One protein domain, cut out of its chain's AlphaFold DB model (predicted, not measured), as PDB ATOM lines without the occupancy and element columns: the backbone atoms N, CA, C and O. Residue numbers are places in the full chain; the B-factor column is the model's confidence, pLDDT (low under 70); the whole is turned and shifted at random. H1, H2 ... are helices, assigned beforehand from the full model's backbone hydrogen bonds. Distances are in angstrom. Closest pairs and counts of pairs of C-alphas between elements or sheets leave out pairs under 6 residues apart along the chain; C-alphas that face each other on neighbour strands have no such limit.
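AT A GLANCE: This is residues 9 to 78 of the 82 residues of an uncharacterized protein of Novosphingobium sp. SG917 (UniProt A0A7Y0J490). The model is a loose, elongated set of three helices: H1 and H3 cross near their middles as an X, and H2 meets the last residues of H1 at a corner, so that H1 stands between the other two. From the far end of H2 a long unnamed stretch, residues 46 to 59, folds back to the beginning of H3. The printed part has 70 residues, with three named helices in the order H1, H2, H3 and no named strand; the class is all helix. The whole is loose, with a radius of gyration of the C-alphas of 15.4 A, and the C-alphas span 48 by 30 by 17 A.

HOW THE PARTS SIT: H3, residues 60 to 77, is the longest helix, and with residues 63 to 70 alone it touches H1, residues 9 to 24. H1 touches H3 with residues 10 to 17 alone; the closest C-alphas of the two, those of Leu 14 and Val 67, are 6.3 A apart. The two run opposite ways at a steep tilt of 56 degrees. With residues 22 to 24 alone, H1 touches H2, residues 35 to 45; the closest C-alphas, of Asn 23 and Pro 35, are 4.9 A apart. These two run the same way at a steep tilt of 61 degrees. H2 and H3 are apart. In H1, H2 and H3 every O i to N i+4 pair is within hydrogen-bond range.

IN THESE COORDINATES: H3 is 26.3 A from first to last C-alpha and ends at C-alpha 77, (564.428, 424.255, 372.485). H1 is 22.8 A long and begins at C-alpha 9, (578.795, 415.474, 376.317). H2 is 15.7 A long and ends at C-alpha 45, (601.010, 425.811, 404.136).

THE WHOLE: The two C-alphas farthest apart, of Leu 45 and Val 77, are 48.4 A from each other. The link from H1 to H2 is short, with 10 residues, and that from H2 to H3 is long, with 14. The printed part has no cut. Its mean pLDDT is 90.1; residue 58 and residues 77 to 78 are under 70.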
ATOM      1  N   GLN A   9     577.588 414.671 376.528       90.12
ATOM      2  CA  GLN A   9     578.795 415.474 376.317       90.12
ATOM      3  C   GLN A   9     578.568 416.964 376.620       90.12
ATOM      4  O   GLN A   9     579.427 417.625 377.201       90.12
ATOM      5  N   ASP A  10     577.394 417.491 376.274       91.06
ATOM      6  CA  ASP A  10     577.061 418.891 376.526       91.06
ATOM      7  C   ASP A  10     576.835 419.150 378.017       91.06
ATOM      8  O   ASP A  10     577.289 420.162 378.557       91.06
ATOM      9  N   LEU A  11     576.220 418.190 378.715       90.56
ATOM     10  CA  LEU A  11     576.116 418.226 380.171       90.56
ATOM     11  C   LEU A  11     577.503 418.238 380.832       90.56
ATOM     12  O   LEU A  11     577.735 419.037 381.738       90.56
ATOM     13  N   GLU A  12     578.437 417.398 380.381       91.88
ATOM     14  CA  GLU A  12     579.806 417.384 380.909       91.88
ATOM     15  C   GLU A  12     580.504 418.735 380.715       91.88
ATOM     16  O   GLU A  12     581.086 419.274 381.661       91.88
ATOM     17  N   ILE A  13     580.400 419.327 379.521       91.38
ATOM     18  CA  ILE A  13     580.975 420.646 379.218       91.38
ATOM     19  C   ILE A  13     580.397 421.718 380.148       91.38
ATOM     20  O   ILE A  13     581.150 422.523 380.711       91.38
ATOM     21  N   LEU A  14     579.079 421.723 380.350       91.31
ATOM     22  CA  LEU A  14     578.415 422.677 381.236       91.31
ATOM     23  C   LEU A  14     578.843 422.493 382.694       91.31
ATOM     24  O   LEU A  14     579.151 423.481 383.363       91.31
ATOM     25  N   LEU A  15     578.933 421.256 383.185       91.19
ATOM     26  CA  LEU A  15     579.365 420.968 384.555       91.19
ATOM     27  C   LEU A  15     580.829 421.354 384.796       91.19
ATOM     28  O   LEU A  15     581.138 421.964 385.824       91.19
ATOM     29  N   ILE A  16     581.725 421.069 383.846       91.06
ATOM     30  CA  ILE A  16     583.136 421.482 383.912       91.06
ATOM     31  C   ILE A  16     583.230 423.009 383.976       91.06
ATOM     32  O   ILE A  16     583.952 423.562 384.811       91.06
ATOM     33  N   SER A  17     582.470 423.702 383.132       90.88
ATOM     34  CA  SER A  17     582.461 425.165 383.055       90.88
ATOM     35  C   SER A  17     581.877 425.806 384.304       90.88
ATOM     36  O   SER A  17     582.459 426.748 384.848       90.88
ATOM     37  N   PHE A  18     580.780 425.252 384.819       91.25
ATOM     38  CA  PHE A  18     580.176 425.679 386.071       91.25
ATOM     39  C   PHE A  18     581.148 425.509 387.237       91.25
ATOM     40  O   PHE A  18     581.391 426.459 387.979       91.25
ATOM     41  N   ASN A  19     581.767 424.332 387.373       91.81
ATOM     42  CA  ASN A  19     582.764 424.072 388.408       91.81
ATOM     43  C   ASN A  19     583.936 425.061 388.312       91.81
ATOM     44  O   ASN A  19     584.376 425.622 389.319       91.81
ATOM     45  N   ARG A  20     584.401 425.344 387.089       90.56
ATOM     46  CA  ARG A  20     585.469 426.311 386.818       90.56
ATOM     47  C   ARG A  20     585.091 427.728 387.257       90.56
ATOM     48  O   ARG A  20     585.906 428.392 387.904       90.56
ATOM     49  N   ALA A  21     583.892 428.182 386.896       92.38
ATOM     50  CA  ALA A  21     583.372 429.501 387.242       92.38
ATOM     51  C   ALA A  21     583.153 429.630 388.754       92.38
ATOM     52  O   ALA A  21     583.601 430.603 389.362       92.38
ATOM     53  N   TYR A  22     582.553 428.613 389.375       94.25
ATOM     54  CA  TYR A  22     582.355 428.534 390.819       94.25
ATOM     55  C   TYR A  22     583.681 428.659 391.573       94.25
ATOM     56  O   TYR A  22     583.814 429.510 392.451       94.25
ATOM     57  N   ASN A  23     584.688 427.871 391.183       94.00
ATOM     58  CA  ASN A  23     585.977 427.841 391.870       94.00
ATOM     59  C   ASN A  23     586.788 429.134 391.730       94.00
ATOM     60  O   ASN A  23     587.645 429.387 392.571       94.00
ATOM     61  N   ARG A  24     586.523 429.958 390.708       94.19
ATOM     62  CA  ARG A  24     587.161 431.275 390.508       94.19
ATOM     63  C   ARG A  24     586.363 432.435 391.089       94.19
ATOM     64  O   ARG A  24     586.902 433.527 391.262       94.19
ATOM     65  N   ARG A  25     585.078 432.238 391.377       96.50
ATOM     66  CA  ARG A  25     584.222 433.294 391.910       96.50
ATOM     67  C   ARG A  25     584.627 433.609 393.345       96.50
ATOM     68  O   ARG A  25     584.672 432.722 394.189       96.50
ATOM     69  N   ARG A  26     584.855 434.889 393.637       97.88
ATOM     70  CA  ARG A  26     585.066 435.379 395.004       97.88
ATOM     71  C   ARG A  26     583.807 435.196 395.846       97.88
ATOM     72  O   ARG A  26     582.709 435.544 395.406       97.88
ATOM     73  N   GLN A  27     583.963 434.677 397.059       97.88
ATOM     74  CA  GLN A  27     582.852 434.364 397.954       97.88
ATOM     75  C   GLN A  27     583.005 435.097 399.286       97.88
ATOM     76  O   GLN A  27     584.058 435.063 399.915       97.88
ATOM     77  N   ARG A  28     581.924 435.736 399.753       97.69
ATOM     78  CA  ARG A  28     581.928 436.483 401.025       97.69
ATOM     79  C   ARG A  28     582.230 435.586 402.228       97.69
ATOM     80  O   ARG A  28     582.986 435.996 403.095       97.69
ATOM     81  N   VAL A  29     581.715 434.353 402.231       97.44
ATOM     82  CA  VAL A  29     581.983 433.348 403.279       97.44
ATOM     83  C   VAL A  29     583.463 432.947 403.358       97.44
ATOM     84  O   VAL A  29     583.925 432.475 404.389       97.44
ATOM     85  N   LEU A  30     584.224 433.181 402.285       97.38
ATOM     86  CA  LEU A  30     585.669 432.968 402.220       97.38
ATOM     87  C   LEU A  30     586.444 434.289 402.351       97.38
ATOM     88  O   LEU A  30     587.534 434.420 401.802       97.38
ATOM     89  N   ASN A  31     585.877 435.291 403.029       96.81
ATOM     90  CA  ASN A  31     586.464 436.628 403.190       96.81
ATOM     91  C   ASN A  31     586.810 437.311 401.853       96.81
ATOM     92  O   ASN A  31     587.791 438.039 401.742       96.81
ATOM     93  N   GLY A  32     586.014 437.056 400.811       97.06
ATOM     94  CA  GLY A  32     586.236 437.611 399.477       97.06
ATOM     95  C   GLY A  32     587.258 436.848 398.631       97.06
ATOM     96  O   GLY A  32     587.486 437.244 397.490       97.06
ATOM     97  N   LEU A  33     587.830 435.748 399.129       98.00
ATOM     98  CA  LEU A  33     588.643 434.834 398.327       98.00
ATOM     99  C   LEU A  33     587.767 433.934 397.456       98.00
ATOM    100  O   LEU A  33     586.588 433.703 397.745       98.00
ATOM    101  N   SER A  34     588.340 433.422 396.371       97.94
ATOM    102  CA  SER A  34     587.714 432.342 395.615       97.94
ATOM    103  C   SER A  34     588.055 430.973 396.224       97.94
ATOM    104  O   SER A  34     589.064 430.842 396.927       97.94
ATOM    105  N   PRO A  35     587.246 429.928 395.972       97.31
ATOM    106  CA  PRO A  35     587.571 428.578 396.424       97.31
ATOM    107  C   PRO A  35     588.970 428.109 395.995       97.31
ATOM    108  O   PRO A  35     589.682 427.514 396.805       97.31
ATOM    109  N   ILE A  36     589.400 428.413 394.761       95.56
ATOM    110  CA  ILE A  36     590.734 428.024 394.280       95.56
ATOM    111  C   ILE A  36     591.853 428.753 395.032       95.56
ATOM    112  O   ILE A  36     592.862 428.127 395.356       95.56
ATOM    113  N   ASP A  37     591.656 430.026 395.395       97.31
ATOM    114  CA  ASP A  37     592.620 430.766 396.217       97.31
ATOM    115  C   ASP A  37     592.759 430.115 397.596       97.31
ATOM    116  O   ASP A  37     593.871 429.887 398.071       97.31
ATOM    117  N   LYS A  38     591.631 429.740 398.217       97.19
ATOM    118  CA  LYS A  38     591.624 429.118 399.547       97.19
ATOM    119  C   LYS A  38     592.336 427.766 399.565       97.19
ATOM    120  O   LYS A  38     593.062 427.459 400.512       97.19
ATOM    121  N   VAL A  39     592.149 426.964 398.517       95.19
ATOM    122  CA  VAL A  39     592.897 425.713 398.335       95.19
ATOM    123  C   VAL A  39     594.383 426.015 398.136       95.19
ATOM    124  O   VAL A  39     595.210 425.399 398.801       95.19
ATOM    125  N   GLY A  40     594.728 427.000 397.303       95.12
ATOM    126  CA  GLY A  40     596.111 427.420 397.076       95.12
ATOM    127  C   GLY A  40     596.834 427.855 398.355       95.12
ATOM    128  O   GLY A  40     597.961 427.428 398.590       95.12
ATOM    129  N   GLU A  41     596.189 428.642 399.219       96.44
ATOM    130  CA  GLU A  41     596.723 428.997 400.545       96.44
ATOM    131  C   GLU A  41     597.012 427.754 401.393       96.44
ATOM    132  O   GLU A  41     598.081 427.636 401.991       96.44
ATOM    133  N   ARG A  42     596.078 426.796 401.422       95.81
ATOM    134  CA  ARG A  42     596.221 425.570 402.214       95.81
ATOM    135  C   ARG A  42     597.344 424.670 401.701       95.81
ATOM    136  O   ARG A  42     598.065 424.101 402.517       95.81
ATOM    137  N   LEU A  43     597.508 424.557 400.385       95.75
ATOM    138  CA  LEU A  43     598.591 423.778 399.779       95.75
ATOM    139  C   LEU A  43     599.961 424.424 400.025       95.75
ATOM    140  O   LEU A  43     600.904 423.718 400.363       95.75
ATOM    141  N   LYS A  44     600.058 425.762 399.984       95.81
ATOM    142  CA  LYS A  44     601.289 426.485 400.359       95.81
ATOM    143  C   LYS A  44     601.709 426.217 401.806       95.81
ATOM    144  O   LYS A  44     602.898 426.105 402.081       95.81
ATOM    145  N   LEU A  45     600.746 426.117 402.726       96.69
ATOM    146  CA  LEU A  45     601.010 425.811 404.136       96.69
ATOM    147  C   LEU A  45     601.331 424.330 404.375       96.69
ATOM    148  O   LEU A  45     602.069 424.004 405.301       96.69
ATOM    149  N   ASN A  46     600.765 423.424 403.575       96.38
ATOM    150  CA  ASN A  46     600.983 421.988 403.702       96.38
ATOM    151  C   ASN A  46     600.967 421.295 402.334       96.38
ATOM    152  O   ASN A  46     599.945 420.755 401.896       96.38
ATOM    153  N   SER A  47     602.137 421.247 401.699       92.06
ATOM    154  CA  SER A  47     602.327 420.652 400.370       92.06
ATOM    155  C   SER A  47     602.073 419.142 400.325       92.06
ATOM    156  O   SER A  47     601.859 418.576 399.258       92.06
ATOM    157  N   ARG A  48     602.017 418.453 401.476       95.75
ATOM    158  CA  ARG A  48     601.699 417.012 401.533       95.75
ATOM    159  C   ARG A  48     600.249 416.713 401.141       95.75
ATOM    160  O   ARG A  48     599.931 415.563 400.867       95.75
ATOM    161  N   LEU A  49     599.382 417.729 401.130       93.88
ATOM    162  CA  LEU A  49     597.984 417.624 400.705       93.88
ATOM    163  C   LEU A  49     597.806 417.723 399.181       93.88
ATOM    164  O   LEU A  49     596.688 417.563 398.692       93.88
ATOM    165  N   GLU A  50     598.867 418.014 398.425       93.12
ATOM    166  CA  GLU A  50     598.787 418.159 396.973       93.12
ATOM    167  C   GLU A  50     598.459 416.831 396.280       93.12
ATOM    168  O   GLU A  50     599.128 415.811 396.467       93.12
ATOM    169  N   ASN A  51     597.458 416.860 395.398       92.38
ATOM    170  CA  ASN A  51     597.205 415.758 394.481       92.38
ATOM    171  C   ASN A  51     598.152 415.858 393.276       92.38
ATOM    172  O   ASN A  51     597.901 416.621 392.344       92.38
ATOM    173  N   LYS A  52     599.206 415.035 393.263       91.44
ATOM    174  CA  LYS A  52     600.208 414.988 392.179       91.44
ATOM    175  C   LYS A  52     599.645 414.602 390.809       91.44
ATOM    176  O   LYS A  52     600.295 414.838 389.798       91.44
ATOM    177  N   LEU A  53     598.463 413.988 390.768       92.75
ATOM    178  CA  LEU A  53     597.798 413.581 389.529       92.75
ATOM    179  C   LEU A  53     596.817 414.639 389.012       92.75
ATOM    180  O   LEU A  53     596.229 414.454 387.947       92.75
ATOM    181  N   TYR A  54     596.615 415.736 389.750       87.50
ATOM    182  CA  TYR A  54     595.708 416.792 389.331       87.50
ATOM    183  C   TYR A  54     596.224 417.477 388.064       87.50
ATOM    184  O   TYR A  54     597.318 418.037 388.033       87.50
ATOM    185  N   LYS A  55     595.394 417.459 387.021       83.62
ATOM    186  CA  LYS A  55     595.620 418.202 385.782       83.62
ATOM    187  C   LYS A  55     594.605 419.341 385.728       83.62
ATOM    188  O   LYS A  55     593.406 419.058 385.755       83.62
ATOM    189  N   PRO A  56     595.039 420.611 385.678       75.44
ATOM    190  CA  PRO A  56     594.102 421.712 385.532       75.44
ATOM    191  C   PRO A  56     593.323 421.563 384.213       75.44
ATOM    192  O   PRO A  56     593.892 421.099 383.221       75.44
ATOM    193  N   PRO A  57     592.034 421.953 384.178       71.62
ATOM    194  CA  PRO A  57     591.244 421.900 382.954       71.62
ATOM    195  C   PRO A  57     591.908 422.712 381.837       71.62
ATOM    196  O   PRO A  57     592.432 423.799 382.108       71.62
ATOM    197  N   ALA A  58     591.848 422.180 380.613       67.12
ATOM    198  CA  ALA A  58     592.426 422.758 379.399       67.12
ATOM    199  C   ALA A  58     591.893 424.175 379.076       67.12
ATOM    200  O   ALA A  58     591.094 424.745 379.829       67.12
ATOM    201  N   ASP A  59     592.403 424.747 377.977       73.62
ATOM    202  CA  ASP A  59     592.229 426.140 377.546       73.62
ATOM    203  C   ASP A  59     590.828 426.716 377.830       73.62
ATOM    204  O   ASP A  59     589.788 426.156 377.477       73.62
ATOM    205  N   GLN A  60     590.822 427.873 378.491       72.50
ATOM    206  CA  GLN A  60     589.617 428.585 378.891       72.50
ATOM    207  C   GLN A  60     588.789 429.051 377.697       72.50
ATOM    208  O   GLN A  60     587.564 429.061 377.788       72.50
ATOM    209  N   ASN A  61     589.447 429.441 376.606       81.06
ATOM    210  CA  ASN A  61     588.766 430.004 375.448       81.06
ATOM    211  C   ASN A  61     587.970 428.930 374.699       81.06
ATOM    212  O   ASN A  61     586.822 429.161 374.335       81.06
ATOM    213  N   ASP A  62     588.536 427.730 374.546       87.19
ATOM    214  CA  ASP A  62     587.833 426.592 373.943       87.19
ATOM    215  C   ASP A  62     586.598 426.189 374.763       87.19
ATOM    216  O   ASP A  62     585.515 425.976 374.216       87.19
ATOM    217  N   LEU A  63     586.733 426.153 376.092       86.75
ATOM    218  CA  LEU A  63     585.630 425.794 376.978       86.75
ATOM    219  C   LEU A  63     584.471 426.803 376.905       86.75
ATOM    220  O   LEU A  63     583.317 426.389 376.815       86.75
ATOM    221  N   LEU A  64     584.765 428.107 376.908       88.25
ATOM    222  CA  LEU A  64     583.740 429.154 376.800       88.25
ATOM    223  C   LEU A  64     583.009 429.095 375.455       88.25
ATOM    224  O   LEU A  64     581.785 429.087 375.436       88.25
ATOM    225  N   ASN A  65     583.741 428.918 374.352       90.88
ATOM    226  CA  ASN A  65     583.137 428.770 373.027       90.88
ATOM    227  C   ASN A  65     582.166 427.579 372.953       90.88
ATOM    228  O   ASN A  65     581.131 427.656 372.291       90.88
ATOM    229  N   LYS A  66     582.491 426.462 373.617       90.94
ATOM    230  CA  LYS A  66     581.607 425.288 373.683       90.94
ATOM    231  C   LYS A  66     580.362 425.563 374.520       90.94
ATOM    232  O   LYS A  66     579.270 425.196 374.100       90.94
ATOM    233  N   VAL A  67     580.512 426.236 375.661       91.00
ATOM    234  CA  VAL A  67     579.379 426.652 376.504       91.00
ATOM    235  C   VAL A  67     578.436 427.570 375.738       91.00
ATOM    236  O   VAL A  67     577.237 427.317 375.739       91.00
ATOM    237  N   ASP A  68     578.962 428.580 375.048       91.25
ATOM    238  CA  ASP A  68     578.146 429.536 374.297       91.25
ATOM    239  C   ASP A  68     577.328 428.835 373.205       91.25
ATOM    240  O   ASP A  68     576.134 429.092 373.061       91.25
ATOM    241  N   ARG A  69     577.935 427.877 372.491       91.19
ATOM    242  CA  ARG A  69     577.226 427.039 371.508       91.19
ATOM    243  C   ARG A  69     576.117 426.209 372.147       91.19
ATOM    244  O   ARG A  69     575.030 426.133 371.578       91.19
ATOM    245  N   ILE A  70     576.387 425.602 373.304       90.44
ATOM    246  CA  ILE A  70     575.408 424.782 374.023       90.44
ATOM    247  C   ILE A  70     574.225 425.624 374.481       90.44
ATOM    248  O   ILE A  70     573.077 425.263 374.242       90.44
ATOM    249  N   LEU A  71     574.499 426.767 375.105       88.62
ATOM    250  CA  LEU A  71     573.462 427.674 375.581       88.62
ATOM    251  C   LEU A  71     572.620 428.222 374.431       88.62
ATOM    252  O   LEU A  71     571.404 428.314 374.580       88.62
ATOM    253  N   PHE A  72     573.243 428.539 373.293       88.19
ATOM    254  CA  PHE A  72     572.537 429.016 372.109       88.19
ATOM    255  C   PHE A  72     571.470 428.014 371.655       88.19
ATOM    256  O   PHE A  72     570.291 428.354 371.643       88.19
ATOM    257  N   TYR A  73     571.846 426.766 371.355       85.50
ATOM    258  CA  TYR A  73     570.859 425.796 370.870       85.50
ATOM    259  C   TYR A  73     569.886 425.359 371.979       85.50
ATOM    260  O   TYR A  73     568.720 425.092 371.704       85.50
ATOM    261  N   ALA A  74     570.334 425.270 373.237       83.69
ATOM    262  CA  ALA A  74     569.474 424.824 374.329       83.69
ATOM    263  C   ALA A  74     568.355 425.834 374.624       83.69
ATOM    264  O   ALA A  74     567.259 425.447 375.037       83.69
ATOM    265  N   ASN A  75     568.615 427.121 374.386       79.44
ATOM    266  CA  ASN A  75     567.624 428.182 374.508       79.44
ATOM    267  C   ASN A  75     566.573 428.141 373.386       79.44
ATOM    268  O   ASN A  75     565.412 428.446 373.640       79.44
ATOM    269  N   GLU A  76     566.944 427.704 372.178       77.38
ATOM    270  CA  GLU A  76     565.992 427.503 371.072       77.38
ATOM    271  C   GLU A  76     564.938 426.434 371.406       77.38
ATOM    272  O   GLU A  76     563.783 426.561 371.014       77.38
ATOM    273  N   VAL A  77     565.310 425.398 372.166       69.31
ATOM    274  CA  VAL A  77     564.428 424.255 372.485       69.31
ATOM    275  C   VAL A  77     563.780 424.309 373.873       69.31
ATOM    276  O   VAL A  77     562.933 423.473 374.174       69.31
ATOM    277  N   SER A  78     564.179 425.252 374.734       67.25
ATOM    278  CA  SER A  78     563.663 425.388 376.112       67.25
ATOM    279  C   SER A  78     562.707 426.576 376.282       67.25
ATOM    280  O   SER A  78     562.531 427.065 377.402       67.25
TER     281      SER A  78